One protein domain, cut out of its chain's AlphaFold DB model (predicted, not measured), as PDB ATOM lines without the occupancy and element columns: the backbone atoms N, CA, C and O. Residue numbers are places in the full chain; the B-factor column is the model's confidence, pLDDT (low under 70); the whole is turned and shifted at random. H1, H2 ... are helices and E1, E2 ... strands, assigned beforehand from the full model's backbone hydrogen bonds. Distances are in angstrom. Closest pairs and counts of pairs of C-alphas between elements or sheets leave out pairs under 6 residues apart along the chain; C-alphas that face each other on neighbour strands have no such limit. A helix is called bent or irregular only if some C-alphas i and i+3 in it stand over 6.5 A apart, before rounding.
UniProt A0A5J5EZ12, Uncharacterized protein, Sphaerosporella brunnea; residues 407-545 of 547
ATOM      1  N   ASP A 407     241.098 188.910 145.044       92.38
ATOM      2  CA  ASP A 407     241.265 189.796 143.882       92.38
ATOM      3  C   ASP A 407     239.971 190.544 143.519       92.38
ATOM      4  O   ASP A 407     240.010 191.725 143.174       92.38
ATOM      5  N   VAL A 408     238.823 189.871 143.617       88.75
ATOM      6  CA  VAL A 408     237.501 190.461 143.360       88.75
ATOM      7  C   VAL A 408     237.130 191.450 144.459       88.75
ATOM      8  O   VAL A 408     236.642 192.537 144.152       88.75
ATOM      9  N   VAL A 409     237.387 191.095 145.719       90.19
ATOM     10  CA  VAL A 409     237.147 191.968 146.876       90.19
ATOM     11  C   VAL A 409     237.995 193.235 146.767       90.19
ATOM     12  O   VAL A 409     237.440 194.330 146.757       90.19
ATOM     13  N   ALA A 410     239.305 193.095 146.531       92.69
ATOM     14  CA  ALA A 410     240.206 194.234 146.375       92.69
ATOM     15  C   ALA A 410     239.778 195.168 145.231       92.69
ATOM     16  O   ALA A 410     239.779 196.385 145.389       92.69
ATOM     17  N   TYR A 411     239.357 194.626 144.084       94.38
ATOM     18  CA  TYR A 411     238.845 195.452 142.988       94.38
ATOM     19  C   TYR A 411     237.545 196.182 143.357       94.38
ATOM     20  O   TYR A 411     237.369 197.356 143.016       94.38
ATOM     21  N   ARG A 412     236.623 195.506 144.056       92.31
ATOM     22  CA  ARG A 412     235.364 196.118 144.495       92.31
ATOM     23  C   ARG A 412     235.623 197.288 145.439       92.31
ATOM     24  O   ARG A 412     235.076 198.363 145.214       92.31
ATOM     25  N   GLU A 413     236.473 197.086 146.436       93.62
ATOM     26  CA  GLU A 413     236.766 198.072 147.478       93.62
ATOM     27  C   GLU A 413     237.617 199.235 146.970       93.62
ATOM     28  O   GLU A 413     237.285 200.389 147.226       93.62
ATOM     29  N   LEU A 414     238.684 198.950 146.220       92.81
ATOM     30  CA  LEU A 414     239.663 199.969 145.837       92.81
ATOM     31  C   LEU A 414     239.278 200.733 144.565       92.81
ATOM     32  O   LEU A 414     239.712 201.868 144.391       92.81
ATOM     33  N   VAL A 415     238.487 200.134 143.667       93.06
ATOM     34  CA  VAL A 415     238.197 200.720 142.345       93.06
ATOM     35  C   VAL A 415     236.706 200.954 142.143       93.06
ATOM     36  O   VAL A 415     236.280 202.080 141.877       93.06
ATOM     37  N   PHE A 416     235.890 199.905 142.250       92.12
ATOM     38  CA  PHE A 416     234.484 199.985 141.853       92.12
ATOM     39  C   PHE A 416     233.658 200.876 142.789       92.12
ATOM     40  O   PHE A 416     232.982 201.790 142.316       92.12
ATOM     41  N   CYS A 417     233.719 200.641 144.103       93.12
ATOM     42  CA  CYS A 417     232.935 201.389 145.086       93.12
ATOM     43  C   CYS A 417     233.290 202.889 145.110       93.12
ATOM     44  O   CYS A 417     232.363 203.698 145.008       93.12
ATOM     45  N   PRO A 418     234.576 203.304 145.149       92.94
ATOM     46  CA  PRO A 418     234.941 204.720 145.090       92.94
ATOM     47  C   PRO A 418     234.459 205.395 143.802       92.94
ATOM     48  O   PRO A 418     233.868 206.475 143.847       92.94
ATOM     49  N   ARG A 419     234.622 204.730 142.651       90.31
ATOM     50  CA  ARG A 419     234.155 205.246 141.358       90.31
ATOM     51  C   ARG A 419     232.638 205.407 141.318       90.31
ATOM     52  O   ARG A 419     232.138 206.431 140.852       90.31
ATOM     53  N   MET A 420     231.903 204.416 141.817       87.94
ATOM     54  CA  MET A 420     230.447 204.486 141.889       87.94
ATOM     55  C   MET A 420     229.978 205.587 142.838       87.94
ATOM     56  O   MET A 420     229.039 206.293 142.486       87.94
ATOM     57  N   LYS A 421     230.657 205.814 143.971       86.25
ATOM     58  CA  LYS A 421     230.331 206.891 144.924       86.25
ATOM     59  C   LYS A 421     230.342 208.274 144.266       86.25
ATOM     60  O   LYS A 421     229.434 209.065 144.498       86.25
ATOM     61  N   VAL A 422     231.312 208.541 143.390       85.25
ATOM     62  CA  VAL A 422     231.367 209.793 142.609       85.25
ATOM     63  C   VAL A 422     230.212 209.877 141.607       85.25
ATOM     64  O   VAL A 422     229.593 210.926 141.451       85.25
ATOM     65  N   ILE A 423     229.882 208.773 140.931       83.50
ATOM     66  CA  ILE A 423     228.774 208.747 139.965       83.50
ATOM     67  C   ILE A 423     227.425 208.949 140.671       83.50
ATOM     68  O   ILE A 423     226.596 209.706 140.158       83.50
ATOM     69  N   PHE A 424     227.225 208.335 141.842       82.62
ATOM     70  CA  PHE A 424     225.999 208.430 142.642       82.62
ATOM     71  C   PHE A 424     225.634 209.870 143.001       82.62
ATOM     72  O   PHE A 424     224.466 210.224 142.904       82.62
ATOM     73  N   GLN A 425     226.616 210.747 143.238       79.25
ATOM     74  CA  GLN A 425     226.364 212.178 143.471       79.25
ATOM     75  C   GLN A 425     225.630 212.874 142.311       79.25
ATOM     76  O   GLN A 425     224.956 213.879 142.512       79.25
ATOM     77  N   THR A 426     225.757 212.350 141.087       79.19
ATOM     78  CA  THR A 426     225.097 212.889 139.885       79.19
ATOM     79  C   THR A 426     223.847 212.116 139.469       79.19
ATOM     80  O   THR A 426     223.174 212.514 138.509       79.19
ATOM     81  N   LEU A 427     223.545 211.010 140.156       81.94
ATOM     82  CA  LEU A 427     222.365 210.199 139.900       81.94
ATOM     83  C   LEU A 427     221.122 210.844 140.516       81.94
ATOM     84  O   LEU A 427     221.173 211.610 141.478       81.94
ATOM     85  N   ARG A 428     219.978 210.556 139.898       76.94
ATOM     86  CA  ARG A 428     218.673 210.902 140.450       76.94
ATOM     87  C   ARG A 428     218.225 209.782 141.383       76.94
ATOM     88  O   ARG A 428     218.094 208.646 140.933       76.94
ATOM     89  N   GLU A 429     217.981 210.130 142.638       77.31
ATOM     90  CA  GLU A 429     217.488 209.209 143.659       77.31
ATOM     91  C   GLU A 429     215.976 209.352 143.843       77.31
ATOM     92  O   GLU A 429     215.395 210.414 143.590       77.31
ATOM     93  N   TYR A 430     215.354 208.247 144.237       79.50
ATOM     94  CA  TYR A 430     213.927 208.129 144.490       79.50
ATOM     95  C   TYR A 430     213.741 207.456 145.846       79.50
ATOM     96  O   TYR A 430     214.515 206.558 146.180       79.50
ATOM     97  N   ASP A 431     212.751 207.895 146.614       79.25
ATOM     98  CA  ASP A 431     212.395 207.261 147.879       79.25
ATOM     99  C   ASP A 431     211.531 206.002 147.664       79.25
ATOM    100  O   ASP A 431     211.157 205.658 146.537       79.25
ATOM    101  N   ASP A 432     211.182 205.315 148.755       80.88
ATOM    102  CA  ASP A 432     210.345 204.106 148.723       80.88
ATOM    103  C   ASP A 432     208.916 204.362 148.206       80.88
ATOM    104  O   ASP A 432     208.204 203.423 147.840       80.88
ATOM    105  N   THR A 433     208.482 205.626 148.162       80.56
ATOM    106  CA  THR A 433     207.185 206.033 147.602       80.56
ATOM    107  C   THR A 433     207.263 206.323 146.099       80.56
ATOM    108  O   THR A 433     206.231 206.420 145.431       80.56
ATOM    109  N   GLY A 434     208.478 206.373 145.542       72.00
ATOM    110  CA  GLY A 434     208.753 206.714 144.151       72.00
ATOM    111  C   GLY A 434     208.852 208.220 143.899       72.00
ATOM    112  O   GLY A 434     208.884 208.636 142.735       72.00
ATOM    113  N   GLU A 435     208.905 209.045 144.946       79.12
ATOM    114  CA  GLU A 435     209.131 210.482 144.835       79.12
ATOM    115  C   GLU A 435     210.623 210.796 144.704       79.12
ATOM    116  O   GLU A 435     211.493 210.060 145.163       79.12
ATOM    117  N   ILE A 436     210.939 211.891 144.010       78.81
ATOM    118  CA  ILE A 436     212.327 212.293 143.767       78.81
ATOM    119  C   ILE A 436     212.903 212.854 145.063       78.81
ATOM    120  O   ILE A 436     212.438 213.888 145.541       78.81
ATOM    121  N   ILE A 437     213.988 212.255 145.546       77.06
ATOM    122  CA  ILE A 437     214.731 212.805 146.676       77.06
ATOM    123  C   ILE A 437     215.410 214.103 146.205       77.06
ATOM    124  O   ILE A 437     216.114 214.102 145.181       77.06
ATOM    125  N   PRO A 438     215.186 215.241 146.886       66.06
ATOM    126  CA  PRO A 438     215.827 216.499 146.541       66.06
ATOM    127  C   PRO A 438     217.326 216.427 146.861       66.06
ATOM    128  O   PRO A 438     217.779 216.803 147.936       66.06
ATOM    129  N   ASN A 439     218.107 215.942 145.896       63.78
ATOM    130  CA  ASN A 439     219.565 215.947 145.963       63.78
ATOM    131  C   ASN A 439     220.127 217.377 145.890       63.78
ATOM    132  O   ASN A 439     219.506 218.244 145.254       63.78
ATOM    133  N   PRO A 440     221.315 217.627 146.482       61.06
ATOM    134  CA  PRO A 440     221.979 218.923 146.415       61.06
ATOM    135  C   PRO A 440     222.106 219.389 144.962       61.06
ATOM    136  O   PRO A 440     222.318 218.592 144.044       61.06
ATOM    137  N   CYS A 441     221.925 220.693 144.746       62.88
ATOM    138  CA  CYS A 441     222.031 221.309 143.431       62.88
ATOM    139  C   CYS A 441     223.342 220.882 142.764       62.88
ATOM    140  O   CYS A 441     224.425 221.150 143.281       62.88
ATOM    141  N   LEU A 442     223.241 220.207 141.615       70.12
ATOM    142  CA  LEU A 442     224.428 219.871 140.843       70.12
ATOM    143  C   LEU A 442     225.125 221.165 140.403       70.12
ATOM    144  O   LEU A 442     224.425 222.121 140.044       70.12
ATOM    145  N   PRO A 443     226.469 221.200 140.377       67.75
ATOM    146  CA  PRO A 443     227.210 222.341 139.864       67.75
ATOM    147  C   PRO A 443     226.721 222.725 138.467       67.75
ATOM    148  O   PRO A 443     226.402 221.855 137.645       67.75
ATOM    149  N   TRP A 444     226.666 224.028 138.204       65.12
ATOM    150  CA  TRP A 444     226.181 224.575 136.941       65.12
ATOM    151  C   TRP A 444     226.900 223.929 135.744       65.12
ATOM    152  O   TRP A 444     228.121 223.796 135.735       65.12
ATOM    153  N   GLY A 445     226.128 223.463 134.758       70.00
ATOM    154  CA  GLY A 445     226.638 222.730 133.590       70.00
ATOM    155  C   GLY A 445     226.692 221.201 133.732       70.00
ATOM    156  O   GLY A 445     226.857 220.507 132.728       70.00
ATOM    157  N   THR A 446     226.477 220.640 134.928       71.88
ATOM    158  CA  THR A 446     226.478 219.180 135.124       71.88
ATOM    159  C   THR A 446     225.121 218.573 134.758       71.88
ATOM    160  O   THR A 446     224.089 218.907 135.344       71.88
ATOM    161  N   LYS A 447     225.100 217.637 133.800       76.62
ATOM    162  CA  LYS A 447     223.882 216.890 133.446       76.62
ATOM    163  C   LYS A 447     223.596 215.814 134.495       76.62
ATOM    164  O   LYS A 447     224.478 215.024 134.827       76.62
ATOM    165  N   ARG A 448     222.343 215.745 134.963       78.94
ATOM    166  CA  ARG A 448     221.861 214.629 135.794       78.94
ATOM    167  C   ARG A 448     222.001 213.320 135.025       78.94
ATOM    168  O   ARG A 448     221.604 213.243 133.862       78.94
ATOM    169  N   ARG A 449     222.533 212.293 135.683       81.69
ATOM    170  CA  ARG A 449     222.631 210.939 135.135       81.69
ATOM    171  C   ARG A 449     221.423 210.119 135.577       81.69
ATOM    172  O   ARG A 449     220.903 210.297 136.676       81.69
ATOM    173  N   VAL A 450     220.980 209.217 134.711       82.06
ATOM    174  CA  VAL A 450     219.923 208.247 135.014       82.06
ATOM    175  C   VAL A 450     220.556 206.867 134.980       82.06
ATOM    176  O   VAL A 450     221.151 206.490 133.971       82.06
ATOM    177  N   LEU A 451     220.455 206.134 136.086       86.19
ATOM    178  CA  LEU A 451     220.935 204.762 136.146       86.19
ATOM    179  C   LEU A 451     219.915 203.859 135.456       86.19
ATOM    180  O   LEU A 451     218.761 203.767 135.874       86.19
ATOM    181  N   VAL A 452     220.368 203.202 134.397       88.12
ATOM    182  CA  VAL A 452     219.648 202.117 133.747       88.12
ATOM    183  C   VAL A 452     220.388 200.835 134.096       88.12
ATOM    184  O   VAL A 452     221.551 200.667 133.734       88.12
ATOM    185  N   THR A 453     219.723 199.953 134.827       90.44
ATOM    186  CA  THR A 453     220.237 198.632 135.180       90.44
ATOM    187  C   THR A 453     219.727 197.599 134.191       90.44
ATOM    188  O   THR A 453     218.589 197.677 133.729       90.44
ATOM    189  N   HIS A 454     220.560 196.615 133.900       91.62
ATOM    190  CA  HIS A 454     220.249 195.486 133.040       91.62
ATOM    191  C   HIS A 454     220.646 194.212 133.764       91.62
ATOM    192  O   HIS A 454     221.696 194.192 134.408       91.62
ATOM    193  N   ASP A 455     219.806 193.189 133.675       92.69
ATOM    194  CA  ASP A 455     220.157 191.859 134.154       92.69
ATOM    195  C   ASP A 455     219.409 190.779 133.361       92.69
ATOM    196  O   ASP A 455     218.390 191.032 132.704       92.69
ATOM    197  N   GLU A 456     219.922 189.558 133.449       92.00
ATOM    198  CA  GLU A 456     219.380 188.367 132.815       92.00
ATOM    199  C   GLU A 456     218.938 187.361 133.874       92.00
ATOM    200  O   GLU A 456     219.721 186.899 134.703       92.00
ATOM    201  N   SER A 457     217.681 186.931 133.799       91.19
ATOM    202  CA  SER A 457     217.163 185.874 134.662       91.19
ATOM    203  C   SER A 457     216.802 184.635 133.856       91.19
ATOM    204  O   SER A 457     216.077 184.688 132.861       91.19
ATOM    205  N   THR A 458     217.276 183.479 134.318       90.06
ATOM    206  CA  THR A 458     216.917 182.178 133.748       90.06
ATOM    207  C   THR A 458     215.868 181.475 134.593       90.06
ATOM    208  O   THR A 458     216.087 181.261 135.784       90.06
ATOM    209  N   PHE A 459     214.803 181.007 133.951       89.50
ATOM    210  CA  PHE A 459     213.764 180.186 134.560       89.50
ATOM    211  C   PHE A 459     213.714 178.836 133.857       89.50
ATOM    212  O   PHE A 459     213.486 178.758 132.649       89.50
ATOM    213  N   ASN A 460     213.925 177.762 134.607       89.00
ATOM    214  CA  ASN A 460     213.966 176.406 134.082       89.00
ATOM    215  C   ASN A 460     212.743 175.600 134.518       89.00
ATOM    216  O   ASN A 460     212.239 175.748 135.628       89.00
ATOM    217  N   ALA A 461     212.315 174.659 133.678       86.00
ATOM    218  CA  ALA A 461     211.199 173.763 133.972       86.00
ATOM    219  C   ALA A 461     211.435 172.901 135.227       86.00
ATOM    220  O   ALA A 461     210.478 172.564 135.919       86.00
ATOM    221  N   ASN A 462     212.696 172.567 135.526       82.56
ATOM    222  CA  ASN A 462     213.062 171.758 136.690       82.56
ATOM    223  C   ASN A 462     213.612 172.596 137.860       82.56
ATOM    224  O   ASN A 462     214.253 172.036 138.756       82.56
ATOM    225  N   ASP A 463     213.394 173.917 137.880       81.38
ATOM    226  CA  ASP A 463     213.744 174.733 139.045       81.38
ATOM    227  C   ASP A 463     212.850 174.337 140.232       81.38
ATOM    228  O   ASP A 463     211.666 174.657 140.297       81.38
ATOM    229  N   SER A 464     213.423 173.580 141.171       72.19
ATOM    230  CA  SER A 464     212.726 173.086 142.360       72.19
ATOM    231  C   SER A 464     213.150 173.813 143.634       72.19
ATOM    232  O   SER A 464     214.229 174.416 143.707       72.19
ATOM    233  N   THR A 465     212.308 173.718 144.669       74.81
ATOM    234  CA  THR A 465     212.482 174.414 145.949       74.81
ATOM    235  C   THR A 465     213.872 174.186 146.545       74.81
ATOM    236  O   THR A 465     214.407 173.075 146.565       74.81
ATOM    237  N   ALA A 466     214.495 175.256 147.044       76.38
ATOM    238  CA  ALA A 466     215.813 175.170 147.676       76.38
ATOM    239  C   ALA A 466     215.786 174.349 148.975       76.38
ATOM    240  O   ALA A 466     216.809 173.790 149.356       76.38
ATOM    241  N   TYR A 467     214.617 174.225 149.601       83.06
ATOM    242  CA  TYR A 467     214.388 173.467 150.823       83.06
ATOM    243  C   TYR A 467     213.321 172.398 150.594       83.06
ATOM    244  O   TYR A 467     212.359 172.612 149.849       83.06
ATOM    245  N   SER A 468     213.489 171.248 151.233       85.12
ATOM    246  CA  SER A 468     212.528 170.146 151.186       85.12
ATOM    247  C   SER A 468     212.670 169.262 152.419       85.12
ATOM    248  O   SER A 468     213.716 169.248 153.073       85.12
ATOM    249  N   TRP A 469     211.613 168.510 152.721       87.94
ATOM    250  CA  TRP A 469     211.676 167.422 153.688       87.94
ATOM    251  C   TRP A 469     212.388 166.225 153.061       87.94
ATOM    252  O   TRP A 469     212.064 165.817 151.948       87.94
ATOM    253  N   LYS A 470     213.364 165.664 153.772       86.88
ATOM    254  CA  LYS A 470     214.086 164.454 153.370       86.88
ATOM    255  C   LYS A 470     214.202 163.499 154.544       86.88
ATOM    256  O   LYS A 470     214.302 163.934 155.688       86.88
ATOM    257  N   LYS A 471     214.210 162.199 154.272       85.38
ATOM    258  CA  LYS A 471     214.487 161.201 155.303       85.38
ATOM    259  C   LYS A 471     215.966 161.293 155.691       85.38
ATOM    260  O   LYS A 471     216.824 161.498 154.833       85.38
ATOM    261  N   ALA A 472     216.276 161.193 156.981       80.12
ATOM    262  CA  ALA A 472     217.664 161.162 157.429       80.12
ATOM    263  C   ALA A 472     218.428 160.030 156.712       80.12
ATOM    264  O   ALA A 472     217.913 158.923 156.565       80.12
ATOM    265  N   GLY A 473     219.631 160.332 156.219       76.19
ATOM    266  CA  GLY A 473     220.446 159.394 155.441       76.19
ATOM    267  C   GLY A 473     220.069 159.257 153.961       76.19
ATOM    268  O   GLY A 473     220.751 158.532 153.247       76.19
ATOM    269  N   THR A 474     219.035 159.955 153.471       75.94
ATOM    270  CA  THR A 474     218.710 159.973 152.039       75.94
ATOM    271  C   THR A 474     218.997 161.335 151.409       75.94
ATOM    272  O   THR A 474     218.797 162.395 152.011       75.94
ATOM    273  N   GLU A 475     219.482 161.313 150.167       69.06
ATOM    274  CA  GLU A 475     219.703 162.514 149.365       69.06
ATOM    275  C   GLU A 475     218.757 162.544 148.173       69.06
ATOM    276  O   GLU A 475     218.587 161.559 147.454       69.06
ATOM    277  N   TRP A 476     218.135 163.702 147.959       69.44
ATOM    278  CA  TRP A 476     217.261 163.902 146.818       69.44
ATOM    279  C   TRP A 476     218.095 164.019 145.541       69.44
ATOM    280  O   TRP A 476     218.744 165.038 145.291       69.44
ATOM    281  N   LEU A 477     218.015 162.996 144.692       70.06
ATOM    282  CA  LEU A 477     218.506 163.065 143.322       70.06
ATOM    283  C   LEU A 477     217.591 163.970 142.491       70.06
ATOM    284  O   LEU A 477     216.483 163.592 142.104       70.06
ATOM    285  N   ARG A 478     218.057 165.189 142.217       69.19
ATOM    286  CA  ARG A 478     217.395 166.072 141.254       69.19
ATOM    287  C   ARG A 478     217.633 165.566 139.831       69.19
ATOM    288  O   ARG A 478     218.701 165.009 139.560       69.19
ATOM    289  N   PRO A 479     216.693 165.812 138.900       70.69
ATOM    290  CA  PRO A 479     216.966 165.643 137.482       70.69
ATOM    291  C   PRO A 479     218.282 166.336 137.125       70.69
ATOM    292  O   PRO A 479     218.485 167.508 137.440       70.69
ATOM    293  N   LYS A 480     219.191 165.595 136.485       71.38
ATOM    294  CA  LYS A 480     220.511 166.118 136.106       71.38
ATOM    295  C   LYS A 480     220.394 167.290 135.127       71.38
ATOM    296  O   LYS A 480     221.245 168.174 135.123       71.38
ATOM    297  N   SER A 481     219.350 167.296 134.297       77.62
ATOM    298  CA  SER A 481     219.052 168.402 133.393       77.62
ATOM    299  C   SER A 481     218.154 169.436 134.072       77.62
ATOM    300  O   SER A 481     217.198 169.102 134.774       77.62
ATOM    301  N   LYS A 482     218.414 170.715 133.790       76.94
ATOM    302  CA  LYS A 482     217.521 171.815 134.180       76.94
ATOM    303  C   LYS A 482     216.187 171.793 133.408       76.94
ATOM    304  O   LYS A 482     215.229 172.445 133.804       76.94
ATOM    305  N   GLY A 483     216.083 170.971 132.363       85.62
ATOM    306  CA  GLY A 483     214.916 170.909 131.487       85.62
ATOM    307  C   GLY A 483     214.913 172.048 130.468       85.62
ATOM    308  O   GLY A 483     215.954 172.644 130.197       85.62
ATOM    309  N   LYS A 484     213.741 172.325 129.889       88.44
ATOM    310  CA  LYS A 484     213.532 173.496 129.025       88.44
ATOM    311  C   LYS A 484     213.617 174.760 129.868       88.44
ATOM    312  O   LYS A 484     213.099 174.764 130.983       88.44
ATOM    313  N   GLY A 485     214.216 175.811 129.330       89.62
ATOM    314  CA  GLY A 485     214.350 177.078 130.029       89.62
ATOM    315  C   GLY A 485     213.930 178.260 129.175       89.62
ATOM    316  O   GLY A 485     213.933 178.206 127.944       89.62
ATOM    317  N   ILE A 486     213.552 179.329 129.861       92.25
ATOM    318  CA  ILE A 486     213.441 180.663 129.292       92.25
ATOM    319  C   ILE A 486     214.484 181.540 129.971       92.25
ATOM    320  O   ILE A 486     214.687 181.458 131.182       92.25
ATOM    321  N   MET A 487     215.172 182.352 129.188       92.19
ATOM    322  CA  MET A 487     216.012 183.423 129.687       92.19
ATOM    323  C   MET A 487     215.336 184.734 129.336       92.19
ATOM    324  O   MET A 487     214.944 184.936 128.189       92.19
ATOM    325  N   ILE A 488     215.149 185.576 130.338       93.25
ATOM    326  CA  ILE A 488     214.514 186.875 130.198       93.25
ATOM    327  C   ILE A 488     215.578 187.914 130.491       93.25
ATOM    328  O   ILE A 488     216.233 187.852 131.529       93.25
ATOM    329  N   SER A 489     215.724 188.849 129.570       93.06
ATOM    330  CA  SER A 489     216.634 189.973 129.668       93.06
ATOM    331  C   SER A 489     215.816 191.256 129.656       93.06
ATOM    332  O   SER A 489     214.948 191.433 128.795       93.06
ATOM    333  N   GLU A 490     216.061 192.146 130.612       92.88
ATOM    334  CA  GLU A 490     215.246 193.344 130.809       92.88
ATOM    335  C   GLU A 490     216.099 194.526 131.270       92.88
ATOM    336  O   GLU A 490     217.047 194.374 132.040       92.88
ATOM    337  N   PHE A 491     215.705 195.722 130.834       91.62
ATOM    338  CA  PHE A 491     216.235 196.974 131.354       91.62
ATOM    339  C   PHE A 491     215.259 197.619 132.337       91.62
ATOM    340  O   PHE A 491     214.073 197.813 132.046       91.62
ATOM    341  N   LEU A 492     215.792 198.015 133.487       90.50
ATOM    342  CA  LEU A 492     215.072 198.701 134.548       90.50
ATOM    343  C   LEU A 492     215.707 200.062 134.817       90.50
ATOM    344  O   LEU A 492     216.923 200.234 134.796       90.50
ATOM    345  N   CYS A 493     214.859 201.042 135.076       87.06
ATOM    346  CA  CYS A 493     215.238 202.403 135.399       87.06
ATOM    347  C   CYS A 493     214.335 202.889 136.527       87.06
ATOM    348  O   CYS A 493     213.115 202.806 136.405       87.06
ATOM    349  N   ALA A 494     214.907 203.439 137.597       82.06
ATOM    350  CA  ALA A 494     214.122 203.947 138.726       82.06
ATOM    351  C   ALA A 494     213.081 205.002 138.290       82.06
ATOM    352  O   ALA A 494     211.968 205.025 138.799       82.06
ATOM    353  N   ALA A 495     213.407 205.810 137.276       78.38
ATOM    354  CA  ALA A 495     212.532 206.873 136.783       78.38
ATOM    355  C   ALA A 495     211.316 206.381 135.978       78.38
ATOM    356  O   ALA A 495     210.277 207.033 135.977       78.38
ATOM    357  N   HIS A 496     211.452 205.271 135.247       77.50
ATOM    358  CA  HIS A 496     210.462 204.842 134.246       77.50
ATOM    359  C   HIS A 496     209.987 203.393 134.434       77.50
ATOM    360  O   HIS A 496     209.149 202.910 133.670       77.50
ATOM    361  N   GLY A 497     210.518 202.684 135.431       86.12
ATOM    362  CA  GLY A 497     210.345 201.248 135.592       86.12
ATOM    363  C   GLY A 497     211.008 200.484 134.448       86.12
ATOM    364  O   GLY A 497     212.198 200.643 134.181       86.12
ATOM    365  N   ARG A 498     210.233 199.639 133.764       89.19
ATOM    366  CA  ARG A 498     210.701 198.870 132.603       89.19
ATOM    367  C   ARG A 498     210.871 199.785 131.393       89.19
ATOM    368  O   ARG A 498     209.934 200.509 131.027       89.19
ATOM    369  N   LEU A 499     212.041 199.730 130.756       87.75
ATOM    370  CA  LEU A 499     212.283 200.510 129.545       87.75
ATOM    371  C   LEU A 499     211.345 200.068 128.421       87.75
ATOM    372  O   LEU A 499     211.184 198.879 128.137       87.75
ATOM    373  N   HIS A 500     210.719 201.052 127.788       84.31
ATOM    374  CA  HIS A 500     209.825 200.856 126.661       84.31
ATOM    375  C   HIS A 500     209.903 202.043 125.709       84.31
ATOM    376  O   HIS A 500     210.083 203.183 126.137       84.31
ATOM    377  N   CYS A 501     209.691 201.765 124.432       75.44
ATOM    378  CA  CYS A 501     209.419 202.773 123.422       75.44
ATOM    379  C   CYS A 501     207.904 202.949 123.296       75.44
ATOM    380  O   CYS A 501     207.137 201.990 123.412       75.44
ATOM    381  N   THR A 502     207.453 204.183 123.089       75.62
ATOM    382  CA  THR A 502     206.054 204.467 122.757       75.62
ATOM    383  C   THR A 502     205.933 204.650 121.258       75.62
ATOM    384  O   THR A 502     206.396 205.662 120.732       75.62
ATOM    385  N   GLU A 503     205.291 203.701 120.590       71.94
ATOM    386  CA  GLU A 503     204.922 203.848 119.185       71.94
ATOM    387  C   GLU A 503     203.457 204.277 119.079       71.94
ATOM    388  O   GLU A 503     202.618 203.946 119.925       71.94
ATOM    389  N   VAL A 504     203.163 205.091 118.065       70.44
ATOM    390  CA  VAL A 504     201.798 205.493 117.728       70.44
ATOM    391  C   VAL A 504     201.364 204.635 116.554       70.44
ATOM    392  O   VAL A 504     201.918 204.768 115.463       70.44
ATOM    393  N   ASP A 505     200.360 203.786 116.762       68.69
ATOM    394  CA  ASP A 505     199.755 203.022 115.676       68.69
ATOM    395  C   ASP A 505     199.169 203.986 114.641       68.69
ATOM    396  O   ASP A 505     198.158 204.648 114.895       68.69
ATOM    397  N   GLY A 506     199.768 204.049 113.451       63.72
ATOM    398  CA  GLY A 506     199.336 204.954 112.379       63.72
ATOM    399  C   GLY A 506     197.897 204.720 111.893       63.72
ATOM    400  O   GLY A 506     197.317 205.596 111.260       63.72
ATOM    401  N   SER A 507     197.304 203.560 112.201       63.28
ATOM    402  CA  SER A 507     195.939 203.179 111.812       63.28
ATOM    403  C   SER A 507     194.873 203.471 112.874       63.28
ATOM    404  O   SER A 507     193.717 203.697 112.524       63.28
ATOM    405  N   THR A 508     195.227 203.465 114.164       68.25
ATOM    406  CA  THR A 508     194.265 203.621 115.275       68.25
ATOM    407  C   THR A 508     194.555 204.825 116.171       68.25
ATOM    408  O   THR A 508     193.738 205.156 117.029       68.25
ATOM    409  N   GLY A 509     195.709 205.482 116.000       70.44
ATOM    410  CA  GLY A 509     196.181 206.579 116.849       70.44
ATOM    411  C   GLY A 509     196.504 206.156 118.286       70.44
ATOM    412  O   GLY A 509     196.746 207.006 119.147       70.44
ATOM    413  N   LYS A 510     196.479 204.852 118.581       72.44
ATOM    414  CA  LYS A 510     196.678 204.323 119.926       72.44
ATOM    415  C   LYS A 510     198.172 204.264 120.239       72.44
ATOM    416  O   LYS A 510     198.975 203.848 119.412       72.44
ATOM    417  N   ARG A 511     198.543 204.707 121.443       72.50
ATOM    418  CA  ARG A 511     199.917 204.604 121.948       72.50
ATOM    419  C   ARG A 511     200.108 203.229 122.570       72.50
ATOM    420  O   ARG A 511     199.488 202.946 123.598       72.50
ATOM    421  N   GLU A 512     200.958 202.403 121.976       78.50
ATOM    422  CA  GLU A 512     201.355 201.117 122.546       78.50
ATOM    423  C   GLU A 512     202.771 201.206 123.127       78.50
ATOM    424  O   GLU A 512     203.651 201.886 122.595       78.50
ATOM    425  N   LYS A 513     202.972 200.564 124.285       80.50
ATOM    426  CA  LYS A 513     204.277 200.480 124.944       80.50
ATOM    427  C   LYS A 513     204.981 199.214 124.480       80.50
ATOM    428  O   LYS A 513     204.589 198.116 124.875       80.50
ATOM    429  N   LEU A 514     206.044 199.377 123.708       81.56
ATOM    430  CA  LEU A 514     206.913 198.291 123.280       81.56
ATOM    431  C   LEU A 514     208.091 198.194 124.246       81.56
ATOM    432  O   LEU A 514     209.003 199.016 124.214       81.56
ATOM    433  N   TYR A 515     208.043 197.219 125.152       86.69
ATOM    434  CA  TYR A 515     209.119 196.988 126.116       86.69
ATOM    435  C   TYR A 515     210.360 196.430 125.424       86.69
ATOM    436  O   TYR A 515     210.250 195.577 124.546       86.69
ATOM    437  N   ALA A 516     211.542 196.846 125.875       86.19
ATOM    438  CA  ALA A 516     212.819 196.344 125.367       86.19
ATOM    439  C   ALA A 516     213.196 194.960 125.938       86.19
ATOM    440  O   ALA A 516     214.372 194.651 126.132       86.19
ATOM    441  N   THR A 517     212.198 194.132 126.244       88.75
ATOM    442  CA  THR A 517     212.368 192.812 126.851       88.75
ATOM    443  C   THR A 517     212.743 191.793 125.787       88.75
ATOM    444  O   THR A 517     212.034 191.643 124.794       88.75
ATOM    445  N   GLU A 518     213.798 191.027 126.033       90.62
ATOM    446  CA  GLU A 518     214.177 189.910 125.169       90.62
ATOM    447  C   GLU A 518     213.951 188.592 125.906       90.62
ATOM    448  O   GLU A 518     214.330 188.429 127.069       90.62
ATOM    449  N   ILE A 519     213.305 187.647 125.226       91.31
ATOM    450  CA  ILE A 519     212.989 186.327 125.771       91.31
ATOM    451  C   ILE A 519     213.629 185.291 124.864       91.31
ATOM    452  O   ILE A 519     213.219 185.145 123.717       91.31
ATOM    453  N   ILE A 520     214.584 184.540 125.405       90.44
ATOM    454  CA  ILE A 520     215.255 183.445 124.706       90.44
ATOM    455  C   ILE A 520     214.741 182.122 125.250       90.44
ATOM    456  O   ILE A 520     214.794 181.867 126.456       90.44
ATOM    457  N   LYS A 521     214.287 181.239 124.367       90.06
ATOM    458  CA  LYS A 521     213.909 179.866 124.727       90.06
ATOM    459  C   LYS A 521     215.059 178.912 124.430       90.06
ATOM    460  O   LYS A 521     215.537 178.867 123.303       90.06
ATOM    461  N   TYR A 522     215.453 178.104 125.413       86.38
ATOM    462  CA  TYR A 522     216.532 177.124 125.255       86.38
ATOM    463  C   TYR A 522     216.149 175.728 125.752       86.38
ATOM    464  O   TYR A 522     215.221 175.540 126.549       86.38
ATOM    465  N   GLY A 523     216.849 174.705 125.253       79.50
ATOM    466  CA  GLY A 523     216.564 173.303 125.578       79.50
ATOM    467  C   GLY A 523     215.310 172.740 124.892       79.50
ATOM    468  O   GLY A 523     214.834 171.660 125.246       79.50
ATOM    469  N   SER A 524     214.756 173.455 123.909       68.56
ATOM    470  CA  SER A 524     213.569 173.097 123.115       68.56
ATOM    471  C   SER A 524     213.888 172.350 121.810       68.56
ATOM    472  O   SER A 524     212.974 172.050 121.037       68.56
ATOM    473  N   GLY A 525     215.150 171.984 121.564       74.81
ATOM    474  CA  GLY A 525     215.559 171.246 120.368       74.81
ATOM    475  C   GLY A 525     215.474 172.113 119.110       74.81
ATOM    476  O   GLY A 525     216.316 172.976 118.908       74.81
ATOM    477  N   ARG A 526     214.463 171.895 118.255       61.81
ATOM    478  CA  ARG A 526     214.307 172.622 116.974       61.81
ATOM    479  C   ARG A 526     214.004 174.117 117.123       61.81
ATOM    480  O   ARG A 526     214.223 174.854 116.174       61.81
ATOM    481  N   SER A 527     213.474 174.544 118.266       66.69
ATOM    482  CA  SER A 527     213.194 175.953 118.571       66.69
ATOM    483  C   SER A 527     214.115 176.499 119.663       66.69
ATOM    484  O   SER A 527     213.682 177.315 120.474       66.69
ATOM    485  N   ASP A 528     215.330 175.952 119.764       76.75
ATOM    486  CA  ASP A 528     216.360 176.443 120.676       76.75
ATOM    487  C   ASP A 528     216.993 177.700 120.069       76.75
ATOM    488  O   ASP A 528     217.641 177.648 119.025       76.75
ATOM    489  N   GLU A 529     216.765 178.840 120.711       81.81
ATOM    490  CA  GLU A 529     217.301 180.146 120.318       81.81
ATOM    491  C   GLU A 529     218.716 180.366 120.893       81.81
ATOM    492  O   GLU A 529     219.297 181.452 120.770       81.81
ATOM    493  N   GLY A 530     219.290 179.332 121.514       85.38
ATOM    494  CA  GLY A 530     220.616 179.327 122.106       85.38
ATOM    495  C   GLY A 530     220.654 180.029 123.458       85.38
ATOM    496  O   GLY A 530     219.689 180.046 124.216       85.38
ATOM    497  N   TRP A 531     221.807 180.612 123.773       85.06
ATOM    498  CA  TRP A 531     222.035 181.339 125.020       85.06
ATOM    499  C   TRP A 531     222.088 182.844 124.761       85.06
ATOM    500  O   TRP A 531     222.164 183.291 123.609       85.06
ATOM    501  N   TRP A 532     222.029 183.624 125.836       87.81
ATOM    502  CA  TRP A 532     222.355 185.038 125.761       87.81
ATOM    503  C   TRP A 532     223.836 185.238 125.455       87.81
ATOM    504  O   TRP A 532     224.692 184.464 125.893       87.81
ATOM    505  N   ASN A 533     224.129 186.241 124.637       89.25
ATOM    506  CA  ASN A 533     225.476 186.566 124.197       89.25
ATOM    507  C   ASN A 533     225.625 188.085 124.010       89.25
ATOM    508  O   ASN A 533     224.652 188.838 124.023       89.25
ATOM    509  N   ALA A 534     226.867 188.531 123.812       90.00
ATOM    510  CA  ALA A 534     227.177 189.950 123.646       90.00
ATOM    511  C   ALA A 534     226.469 190.586 122.434       90.00
ATOM    512  O   ALA A 534     226.088 191.748 122.491       90.00
ATOM    513  N   GLU A 535     226.260 189.832 121.351       90.44
ATOM    514  CA  GLU A 535     225.564 190.321 120.151       90.44
ATOM    515  C   GLU A 535     224.101 190.662 120.459       90.44
ATOM    516  O   GLU A 535     223.661 191.774 120.172       90.44
ATOM    517  N   LYS A 536     223.384 189.761 121.145       89.69
ATOM    518  CA  LYS A 536     222.004 189.993 121.595       89.69
ATOM    519  C   LYS A 536     221.906 191.150 122.586       89.69
ATOM    520  O   LYS A 536     220.958 191.925 122.507       89.69
ATOM    521  N   MET A 537     222.897 191.325 123.463       90.31
ATOM    522  CA  MET A 537     222.971 192.496 124.344       90.31
ATOM    523  C   MET A 537     223.070 193.799 123.549       90.31
ATOM    524  O   MET A 537     222.332 194.745 123.825       90.31
ATOM    525  N   VAL A 538     223.929 193.851 122.529       90.06
ATOM    526  CA  VAL A 538     224.069 195.043 121.682       90.06
ATOM    527  C   VAL A 538     222.776 195.320 120.914       90.06
ATOM    528  O   VAL A 538     222.342 196.469 120.849       90.06
ATOM    529  N   GLU A 539     222.141 194.291 120.353       89.19
ATOM    530  CA  GLU A 539     220.862 194.426 119.650       89.19
ATOM    531  C   GLU A 539     219.748 194.928 120.568       89.19
ATOM    532  O   GLU A 539     219.056 195.887 120.222       89.19
ATOM    533  N   GLN A 540     219.607 194.342 121.758       90.19
ATOM    534  CA  GLN A 540     218.629 194.783 122.747       90.19
ATOM    535  C   GLN A 540     218.896 196.224 123.189       90.19
ATOM    536  O   GLN A 540     217.965 197.019 123.278       90.19
ATOM    537  N   THR A 541     220.160 196.587 123.415       88.75
ATOM    538  CA  THR A 541     220.537 197.944 123.833       88.75
ATOM    539  C   THR A 541     220.169 198.972 122.765       88.75
ATOM    540  O   THR A 541     219.601 200.006 123.096       88.75
ATOM    541  N   LYS A 542     220.412 198.672 121.480       85.88
ATOM    542  CA  LYS A 542     220.013 199.541 120.357       85.88
ATOM    543  C   LYS A 542     218.498 199.716 120.246       85.88
ATOM    544  O   LYS A 542     218.044 200.771 119.817       85.88
ATOM    545  N   LYS A 543     217.715 198.691 120.605       81.56
ATOM    546  CA  LYS A 543     216.247 198.789 120.676       81.56
ATOM    547  C   LYS A 543     215.792 199.610 121.883       81.56
ATOM    548  O   LYS A 543     214.827 200.357 121.779       81.56
ATOM    549  N   ALA A 544     216.464 199.445 123.022       81.19
ATOM    550  CA  ALA A 544     216.097 200.064 124.293       81.19
ATOM    551  C   ALA A 544     216.456 201.552 124.371       81.19
ATOM    552  O   ALA A 544     215.754 202.327 125.020       81.19
ATOM    553  N   ILE A 545     217.579 201.935 123.764       79.31
ATOM    554  CA  ILE A 545     218.168 203.266 123.863       79.31
ATOM    555  C   ILE A 545     218.540 203.714 122.454       79.31
ATOM    556  O   ILE A 545     219.364 203.089 121.787       79.31
TER     557      ILE A 545
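Overview. This is residues 407 to 545 of the 547 residues of an uncharacterized protein of Sphaerosporella brunnea (UniProt A0A5J5EZ12). A narrow sheet of three strands, E1, E3 and E6, has H2 over one face, and the hairpin E4 and E5 angles away from it, E5 running on into E6. Two pieces stick out: residues 407 to 422 of the bent helix H1, and the tip of a long excursion, residues 469 to 475, of which 469 to 471 belong to E2. The 139 printed residues hold, in chain order, H1, E1, E2, E3, E4, E5, E6 and H2; the sheet's order is E1 - E3 - E6, all antiparallel, and the class is mixed, helices and strands, with 67 residues, under half, in named elements. The whole is only just loose, close to extended, with a radius of gyration of the C-alphas of 21.5 A and spans of 66 by 54 by 32 A.

Arrangement. H1, residues 407 to 424, was assigned as one helix by its hydrogen bonds but is bent, with C-alphas 414 and 417 6.9 A apart; its arms H1a, 407 to 414, and H1b, 417 to 424, stand at a steep tilt of 48 degrees. Neither arm is on the three-stranded sheet. E1, residues 452 to 460, is an edge strand, antiparallel to E3, residues 485 to 493, with N 453 and O 492 2.8 A apart, within hydrogen-bond range. E2, residues 467 to 471, pairs with no named strand. E4, residues 500 to 504, and E5, residues 511 to 515, form an antiparallel hairpin, with N 501 and O 514 2.8 A apart. E5 runs on into E6, residues 518 to 522, at 46 degrees; E6 is antiparallel to E3, with N 487 and O 520 2.8 A apart. H2, residues 534 to 544, is on the sheet at a height of 9.2 A, in two layers, a helix on one face of a sheet. It lies over E3, slantwise to the strands at 41 degrees on the local plane, which is fitted to just 6 C-alphas. The closest C-alphas of H2 and E6 are those of Gln 540 and Glu 518, 7.0 A apart. In H1a, H1b and H2 every O i to N i+4 pair is within hydrogen-bond range.

Along the chain. H1a begins at C-alpha 407 (241.265, 189.796, 143.882). E1 spans 26.3 A and E3 25.9 A, from C-alpha 485 (214.350, 177.078, 130.029). H2 spans 15.0 A and ends at C-alpha 544 (216.097, 200.064, 124.293).

Size, cuts and confidence. The farthest C-alphas, of Trp 444 and Gly 473, are 68.0 A apart. The printed part has no cut. The links H1 to E1, E2 to E3 and E6 to H2 are long. Mean pLDDT of the printed part is 81.9; 16 residues are under 70, among them 438 to 441 and 505 to 508.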